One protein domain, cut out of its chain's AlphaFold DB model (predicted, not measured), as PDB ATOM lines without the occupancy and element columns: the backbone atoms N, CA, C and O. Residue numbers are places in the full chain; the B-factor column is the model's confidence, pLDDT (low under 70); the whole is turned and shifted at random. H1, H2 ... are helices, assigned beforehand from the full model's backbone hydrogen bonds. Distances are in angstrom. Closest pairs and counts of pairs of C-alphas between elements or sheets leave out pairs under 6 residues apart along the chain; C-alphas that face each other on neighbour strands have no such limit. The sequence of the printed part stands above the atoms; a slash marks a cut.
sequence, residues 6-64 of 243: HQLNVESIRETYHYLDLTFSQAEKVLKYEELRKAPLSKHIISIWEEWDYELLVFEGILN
ATOM      1  N   HIS A   6     107.599 118.554  77.438       90.06
ATOM      2  CA  HIS A   6     106.507 118.835  78.377       90.06
ATOM      3  C   HIS A   6     106.284 120.338  78.589       90.06
ATOM      4  O   HIS A   6     105.155 120.816  78.528       90.06
ATOM      5  N   GLN A   7     107.355 121.110  78.792       91.00
ATOM      6  CA  GLN A   7     107.247 122.564  78.957       91.00
ATOM      7  C   GLN A   7     106.707 123.245  77.698       91.00
ATOM      8  O   GLN A   7     105.878 124.143  77.818       91.00
ATOM      9  N   LEU A   8     107.133 122.803  76.511       93.12
ATOM     10  CA  LEU A   8     106.621 123.319  75.240       93.12
ATOM     11  C   LEU A   8     105.122 123.029  75.081       93.12
ATOM     12  O   LEU A   8     104.362 123.915  74.691       93.12
ATOM     13  N   ASN A   9     104.673 121.831  75.461       93.81
ATOM     14  CA  ASN A   9     103.257 121.461  75.416       93.81
ATOM     15  C   ASN A   9     102.414 122.307  76.381       93.81
ATOM     16  O   ASN A   9     101.362 122.818  76.000       93.81
ATOM     17  N   VAL A  10     102.886 122.522  77.613       95.69
ATOM     18  CA  VAL A  10     102.196 123.379  78.592       95.69
ATOM     19  C   VAL A  10     102.138 124.836  78.119       95.69
ATOM     20  O   VAL A  10     101.120 125.503  78.300       95.69
ATOM     21  N   GLU A  11     103.196 125.345  77.488       94.81
ATOM     22  CA  GLU A  11     103.203 126.693  76.910       94.81
ATOM     23  C   GLU A  11     102.217 126.831  75.748       94.81
ATOM     24  O   GLU A  11     101.440 127.783  75.733       94.81
ATOM     25  N   SER A  12     102.149 125.839  74.857       95.06
ATOM     26  CA  SER A  12     101.162 125.807  73.770       95.06
ATOM     27  C   SER A  12      99.716 125.830  74.289       95.06
ATOM     28  O   SER A  12      98.854 126.515  73.729       95.06
ATOM     29  N   ILE A  13      99.438 125.158  75.412       96.75
ATOM     30  CA  ILE A  13      98.133 125.240  76.083       96.75
ATOM     31  C   ILE A  13      97.854 126.662  76.583       96.75
ATOM     32  O   ILE A  13      96.748 127.170  76.399       96.75
ATOM     33  N   ARG A  14      98.842 127.336  77.180       96.56
ATOM     34  CA  ARG A  14      98.679 128.726  77.643       96.56
ATOM     35  C   ARG A  14      98.442 129.697  76.490       96.56
ATOM     36  O   ARG A  14      97.685 130.641  76.672       96.56
ATOM     37  N   GLU A  15      99.039 129.464  75.325       95.00
ATOM     38  CA  GLU A  15      98.785 130.254  74.113       95.00
ATOM     39  C   GLU A  15      97.376 130.005  73.556       95.00
ATOM     40  O   GLU A  15      96.634 130.946  73.263       95.00
ATOM     41  N   THR A  16      96.968 128.736  73.478       94.25
ATOM     42  CA  THR A  16      95.633 128.341  72.998       94.25
ATOM     43  C   THR A  16      94.532 128.953  73.866       94.25
ATOM     44  O   THR A  16      93.566 129.517  73.355       94.25
ATOM     45  N   TYR A  17      94.711 128.913  75.187       95.44
ATOM     46  CA  TYR A  17      93.780 129.450  76.179       95.44
ATOM     47  C   TYR A  17      94.258 130.789  76.769       95.44
ATOM     48  O   TYR A  17      94.045 131.060  77.953       95.44
ATOM     49  N   HIS A  18      94.906 131.641  75.962       95.44
ATOM     50  CA  HIS A  18      95.518 132.896  76.431       95.44
ATOM     51  C   HIS A  18      94.533 133.816  77.166       95.44
ATOM     52  O   HIS A  18      94.899 134.441  78.154       95.44
ATOM     53  N   TYR A  19      93.263 133.837  76.753       95.25
ATOM     54  CA  TYR A  19      92.201 134.636  77.376       95.25
ATOM     55  C   TYR A  19      91.893 134.249  78.838       95.25
ATOM     56  O   TYR A  19      91.227 135.003  79.552       95.25
ATOM     57  N   LEU A  20      92.364 133.085  79.300       96.50
ATOM     58  CA  LEU A  20      92.207 132.622  80.680       96.50
ATOM     59  C   LEU A  20      93.398 132.979  81.576       96.50
ATOM     60  O   LEU A  20      93.290 132.812  82.791       96.50
ATOM     61  N   ASP A  21      94.515 133.465  81.024       95.56
ATOM     62  CA  ASP A  21      95.756 133.727  81.766       95.56
ATOM     63  C   ASP A  21      96.154 132.548  82.675       95.56
ATOM     64  O   ASP A  21      96.366 132.701  83.882       95.56
ATOM     65  N   LEU A  22      96.184 131.330  82.123       97.00
ATOM     66  CA  LEU A  22      96.443 130.125  82.913       97.00
ATOM     67  C   LEU A  22      97.829 130.175  83.568       97.00
ATOM     68  O   LEU A  22      98.843 130.473  82.923       97.00
ATOM     69  N   THR A  23      97.887 129.805  84.849       97.19
ATOM     70  CA  THR A  23      99.158 129.470  85.506       97.19
ATOM     71  C   THR A  23      99.737 128.189  84.906       97.19
ATOM     72  O   THR A  23      99.013 127.389  84.313       97.19
ATOM     73  N   PHE A  24     101.035 127.948  85.101       96.00
ATOM     74  CA  PHE A  24     101.676 126.718  84.622       96.00
ATOM     75  C   PHE A  24     100.958 125.458  85.142       96.00
ATOM     76  O   PHE A  24     100.591 124.593  84.357       96.00
ATOM     77  N   SER A  25     100.642 125.410  86.443       96.25
ATOM     78  CA  SER A  25      99.940 124.270  87.053       96.25
ATOM     79  C   SER A  25      98.514 124.079  86.517       96.25
ATOM     80  O   SER A  25      98.053 122.950  86.360       96.25
ATOM     81  N   GLN A  26      97.796 125.164  86.214       97.38
ATOM     82  CA  GLN A  26      96.479 125.067  85.576       97.38
ATOM     83  C   GLN A  26      96.593 124.546  84.142       97.38
ATOM     84  O   GLN A  26      95.839 123.657  83.756       97.38
ATOM     85  N   ALA A  27      97.560 125.052  83.376       96.88
ATOM     86  CA  ALA A  27      97.809 124.613  82.009       96.88
ATOM     87  C   ALA A  27      98.238 123.138  81.934       96.88
ATOM     88  O   ALA A  27      97.800 122.433  81.033       96.88
ATOM     89  N   GLU A  28      98.985 122.624  82.916       96.50
ATOM     90  CA  GLU A  28      99.270 121.184  83.026       96.50
ATOM     91  C   GLU A  28      98.005 120.334  83.210       96.50
ATOM     92  O   GLU A  28      97.916 119.222  82.690       96.50
ATOM     93  N   LYS A  29      97.003 120.836  83.942       96.94
ATOM     94  CA  LYS A  29      95.718 120.134  84.092       96.94
ATOM     95  C   LYS A  29      94.907 120.173  82.796       96.94
ATOM     96  O   LYS A  29      94.324 119.157  82.428       96.94
ATOM     97  N   VAL A  30      94.905 121.309  82.096       96.44
ATOM     98  CA  VAL A  30      94.242 121.451  80.787       96.44
ATOM     99  C   VAL A  30      94.922 120.584  79.722       96.44
ATOM    100  O   VAL A  30      94.234 119.986  78.900       96.44
ATOM    101  N   LEU A  31      96.249 120.426  79.774       95.81
ATOM    102  CA  LEU A  31      96.985 119.533  78.876       95.81
ATOM    103  C   LEU A  31      96.460 118.092  78.959       95.81
ATOM    104  O   LEU A  31      96.168 117.494  77.930       95.81
ATOM    105  N   LYS A  32      96.237 117.570  80.173       94.19
ATOM    106  CA  LYS A  32      95.665 116.222  80.374       94.19
ATOM    107  C   LYS A  32      94.265 116.079  79.776       94.19
ATOM    108  O   LYS A  32      93.913 115.019  79.261       94.19
ATOM    109  N   TYR A  33      93.460 117.136  79.853       93.69
ATOM    110  CA  TYR A  33      92.152 117.175  79.204       93.69
ATOM    111  C   TYR A  33      92.278 117.111  77.679       93.69
ATOM    112  O   TYR A  33      91.611 116.290  77.055       93.69
ATOM    113  N   GLU A  34      93.167 117.913  77.089       93.12
ATOM    114  CA  GLU A  34      93.406 117.938  75.643       93.12
ATOM    115  C   GLU A  34      93.958 116.606  75.117       93.12
ATOM    116  O   GLU A  34      93.550 116.154  74.048       93.12
ATOM    117  N   GLU A  35      94.847 115.953  75.867       91.94
ATOM    118  CA  GLU A  35      95.366 114.620  75.544       91.94
ATOM    119  C   GLU A  35      94.247 113.576  75.503       91.94
ATOM    120  O   GLU A  35      94.149 112.809  74.543       91.94
ATOM    121  N   LEU A  36      93.359 113.579  76.503       88.25
ATOM    122  CA  LEU A  36      92.223 112.660  76.538       88.25
ATOM    123  C   LEU A  36      91.196 112.977  75.440       88.25
ATOM    124  O   LEU A  36      90.666 112.056  74.823       88.25
ATOM    125  N   ARG A  37      90.945 114.261  75.160       87.31
ATOM    126  CA  ARG A  37      90.029 114.709  74.098       87.31
ATOM    127  C   ARG A  37      90.514 114.305  72.705       87.31
ATOM    128  O   ARG A  37      89.707 113.941  71.857       87.31
ATOM    129  N   LYS A  38      91.826 114.371  72.459       85.88
ATOM    130  CA  LYS A  38      92.452 113.999  71.177       85.88
ATOM    131  C   LYS A  38      92.703 112.500  71.039       85.88
ATOM    132  O   LYS A  38      93.035 112.045  69.943       85.88
ATOM    133  N   ALA A  39      92.578 111.736  72.123       84.25
ATOM    134  CA  ALA A  39      92.768 110.299  72.076       84.25
ATOM    135  C   ALA A  39      91.755 109.662  71.104       84.25
ATOM    136  O   ALA A  39      90.570 110.002  71.127       84.25
ATOM    137  N   PRO A  40      92.188 108.730  70.239       76.38
ATOM    138  CA  PRO A  40      91.302 108.113  69.266       76.38
ATOM    139  C   PRO A  40      90.172 107.351  69.965       76.38
ATOM    140  O   PRO A  40      90.393 106.380  70.695       76.38
ATOM    141  N   LEU A  41      88.940 107.777  69.704       71.31
ATOM    142  CA  LEU A  41      87.738 107.130  70.209       71.31
ATOM    143  C   LEU A  41      87.448 105.873  69.381       71.31
ATOM    144  O   LEU A  41      86.877 105.938  68.296       71.31
ATOM    145  N   SER A  42      87.836 104.704  69.891       64.94
ATOM    146  CA  SER A  42      87.603 103.422  69.206       64.94
ATOM    147  C   SER A  42      86.189 102.862  69.399       64.94
ATOM    148  O   SER A  42      85.773 101.987  68.642       64.94
ATOM    149  N   LYS A  43      85.444 103.341  70.409       72.00
ATOM    150  CA  LYS A  43      84.161 102.739  70.827       72.00
ATOM    151  C   LYS A  43      83.022 103.726  71.101       72.00
ATOM    152  O   LYS A  43      81.862 103.362  70.930       72.00
ATOM    153  N   HIS A  44      83.322 104.948  71.534       76.31
ATOM    154  CA  HIS A  44      82.311 105.910  71.973       76.31
ATOM    155  C   HIS A  44      82.464 107.212  71.202       76.31
ATOM    156  O   HIS A  44      83.483 107.868  71.327       76.31
ATOM    157  N   ILE A  45      81.462 107.583  70.409       79.00
ATOM    158  CA  ILE A  45      81.424 108.879  69.724       79.00
ATOM    159  C   ILE A  45      80.744 109.868  70.668       79.00
ATOM    160  O   ILE A  45      79.651 109.558  71.147       79.00
ATOM    161  N   ILE A  46      81.367 111.018  70.928       85.00
ATOM    162  CA  ILE A  46      80.833 112.109  71.754       85.00
ATOM    163  C   ILE A  46      80.247 113.179  70.817       85.00
ATOM    164  O   ILE A  46      80.763 113.420  69.728       85.00
ATOM    165  N   SER A  47      79.107 113.754  71.186       89.25
ATOM    166  CA  SER A  47      78.495 114.880  70.476       89.25
ATOM    167  C   SER A  47      79.138 116.199  70.894       89.25
ATOM    168  O   SER A  47      79.641 116.316  72.005       89.25
ATOM    169  N   ILE A  48      79.023 117.234  70.063       89.25
ATOM    170  CA  ILE A  48      79.573 118.558  70.389       89.25
ATOM    171  C   ILE A  48      79.055 119.121  71.725       89.25
ATOM    172  O   ILE A  48      79.793 119.771  72.454       89.25
ATOM    173  N   TRP A  49      77.798 118.837  72.082       91.69
ATOM    174  CA  TRP A  49      77.223 119.283  73.353       91.69
ATOM    175  C   TRP A  49      77.850 118.564  74.539       91.69
ATOM    176  O   TRP A  49      78.174 119.194  75.533       91.69
ATOM    177  N   GLU A  50      78.043 117.255  74.411       91.94
ATOM    178  CA  GLU A  50      78.688 116.450  75.445       91.94
ATOM    179  C   GLU A  50      80.176 116.809  75.575       91.94
ATOM    180  O   GLU A  50      80.705 116.770  76.680       91.94
ATOM    181  N   GLU A  51      80.847 117.193  74.480       90.56
ATOM    182  CA  GLU A  51      82.212 117.735  74.528       90.56
ATOM    183  C   GLU A  51      82.265 119.041  75.327       90.56
ATOM    184  O   GLU A  51      83.133 119.187  76.184       90.56
ATOM    185  N   TRP A  52      81.327 119.966  75.105       92.50
ATOM    186  CA  TRP A  52      81.254 121.216  75.870       92.50
ATOM    187  C   TRP A  52      80.875 121.008  77.335       92.50
ATOM    188  O   TRP A  52      81.440 121.666  78.208       92.50
ATOM    189  N   ASP A  53      79.954 120.086  77.620       92.81
ATOM    190  CA  ASP A  53      79.593 119.726  78.992       92.81
ATOM    191  C   ASP A  53      80.796 119.089  79.711       92.81
ATOM    192  O   ASP A  53      81.076 119.400  80.869       92.81
ATOM    193  N   TYR A  54      81.560 118.240  79.015       92.50
ATOM    194  CA  TYR A  54      82.791 117.661  79.543       92.50
ATOM    195  C   TYR A  54      83.877 118.720  79.786       92.50
ATOM    196  O   TYR A  54      84.491 118.723  80.855       92.50
ATOM    197  N   GLU A  55      84.088 119.641  78.841       94.31
ATOM    198  CA  GLU A  55      85.024 120.758  79.003       94.31
ATOM    199  C   GLU A  55      84.674 121.591  80.239       94.31
ATOM    200  O   GLU A  55      85.541 121.855  81.073       94.31
ATOM    201  N   LEU A  56      83.392 121.930  80.409       94.19
ATOM    202  CA  LEU A  56      82.898 122.659  81.572       94.19
ATOM    203  C   LEU A  56      83.226 121.934  82.883       94.19
ATOM    204  O   LEU A  56      83.827 122.532  83.777       94.19
ATOM    205  N   LEU A  57      82.887 120.645  82.979       94.12
ATOM    206  CA  LEU A  57      83.130 119.842  84.182       94.12
ATOM    207  C   LEU A  57      84.609 119.831  84.582       94.12
ATOM    208  O   LEU A  57      84.944 119.893  85.766       94.12
ATOM    209  N   VAL A  58      85.510 119.763  83.602       94.88
ATOM    210  CA  VAL A  58      86.949 119.785  83.868       94.88
ATOM    211  C   VAL A  58      87.420 121.185  84.261       94.88
ATOM    212  O   VAL A  58      88.163 121.335  85.235       94.88
ATOM    213  N   PHE A  59      86.998 122.215  83.528       96.19
ATOM    214  CA  PHE A  59      87.487 123.580  83.712       96.19
ATOM    215  C   PHE A  59      86.994 124.195  85.026       96.19
ATOM    216  O   PHE A  59      87.737 124.958  85.648       96.19
ATOM    217  N   GLU A  60      85.827 123.793  85.538       94.00
ATOM    218  CA  GLU A  60      85.396 124.145  86.896       94.00
ATOM    219  C   GLU A  60      86.430 123.724  87.950       94.00
ATOM    220  O   GLU A  60      86.758 124.499  88.847       94.00
ATOM    221  N   GLY A  61      87.034 122.544  87.827       94.25
ATOM    222  CA  GLY A  61      88.065 122.080  88.763       94.25
ATOM    223  C   GLY A  61      89.422 122.792  88.643       94.25
ATOM    224  O   GLY A  61      90.306 122.581  89.480       94.25
ATOM    225  N   ILE A  62      89.625 123.603  87.600       96.62
ATOM    226  CA  ILE A  62      90.920 124.214  87.261       96.62
ATOM    227  C   ILE A  62      90.897 125.729  87.472       96.62
ATOM    228  O   ILE A  62      91.870 126.294  87.984       96.62
ATOM    229  N   LEU A  63      89.818 126.386  87.053       97.50
ATOM    230  CA  LEU A  63      89.728 127.837  86.951       97.50
ATOM    231  C   LEU A  63      89.269 128.489  88.258       97.50
ATOM    232  O   LEU A  63      88.345 128.015  88.926       97.50
ATOM    233  N   ASN A  64      89.875 129.636  88.575       96.31
ATOM    234  CA  ASN A  64      89.364 130.536  89.609       96.31
ATOM    235  C   ASN A  64      88.156 131.346  89.103       96.31
ATOM    236  O   ASN A  64      87.839 131.332  87.916       96.31
TER     237      ASN A  64
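Overview. This is residues 6 to 64 of the 243 residues of an uncharacterized protein of Dyadobacter sp. 50-39 (UniProt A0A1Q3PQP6). A loose, wide helical hairpin of H2 and H3 makes most of this domain, and H1 is set crosswise on the first part of H2, away from H3. The two helices of the hairpin run opposite ways with little contact between them, and the turn that joins them sticks out at residues 38 to 45. The printed part has 59 residues with three named helices, H1, H2 and H3 in that order along the chain, and no named strand; its class is all helix. The whole is only just compact, close to loose, with a radius of gyration of the C-alphas of 12.1 A, and the C-alphas span 33 by 24 by 16 A.

Along the chain. H1 holds residues 6 to 16 and is 15.4 A long from first to last C-alpha; it begins with C-alpha 6 at (106.507, 118.835, 78.377). After a short link of 7 residues comes H2, residues 24 to 38, the longest helix by residues, 20.7 A long, with C-alpha 24 at (101.676, 126.718, 84.622). After a short link of 9 residues comes H3, residues 48 to 60, 18.4 A long, which ends with C-alpha 60 at (85.396, 124.145, 86.896). Residues 61 to 64 follow H3.

Arrangement. H1 and H2 touch, with 12 pairs of C-alphas within 8 A. Their closest C-alphas, those of Val 10 and Ala 27, are 5.7 A apart. Their lines are about perpendicular, at 85 degrees, and their centres are 9.3 A apart. H2 and H3 form a helical hairpin, but they only just touch, with 3 pairs of C-alphas within 8 A. Their closest C-alphas, those of Tyr 33 and Val 58, are 7.5 A apart. H2 touches H3 with residues 30 to 33 alone, and H3 touches H2 with residues 55 to 59 alone. The two run opposite ways at a shallow tilt of 23 degrees, with their centres 13.1 A apart. H1 and H3 are apart. In H1, H2 and H3 every pair of O i and N i+4 is within hydrogen-bond range.

Size, cuts and confidence. The two C-alphas farthest apart are those of Asp 21 and Lys 43, at 34.8 A. The first and last printed C-alphas, those of His 6 and Asn 64, are 23.6 A apart. Residues 38 to 45, of which 38 belongs to H2, stand free; without them the body of 51 residues spans 30 by 22 by 16 A, with a radius of gyration of 10.9 A. The printed part has no cut, and neither link is long. The mean pLDDT of the printed part is 91.6, and residue 42 alone is under 70 in this predicted model.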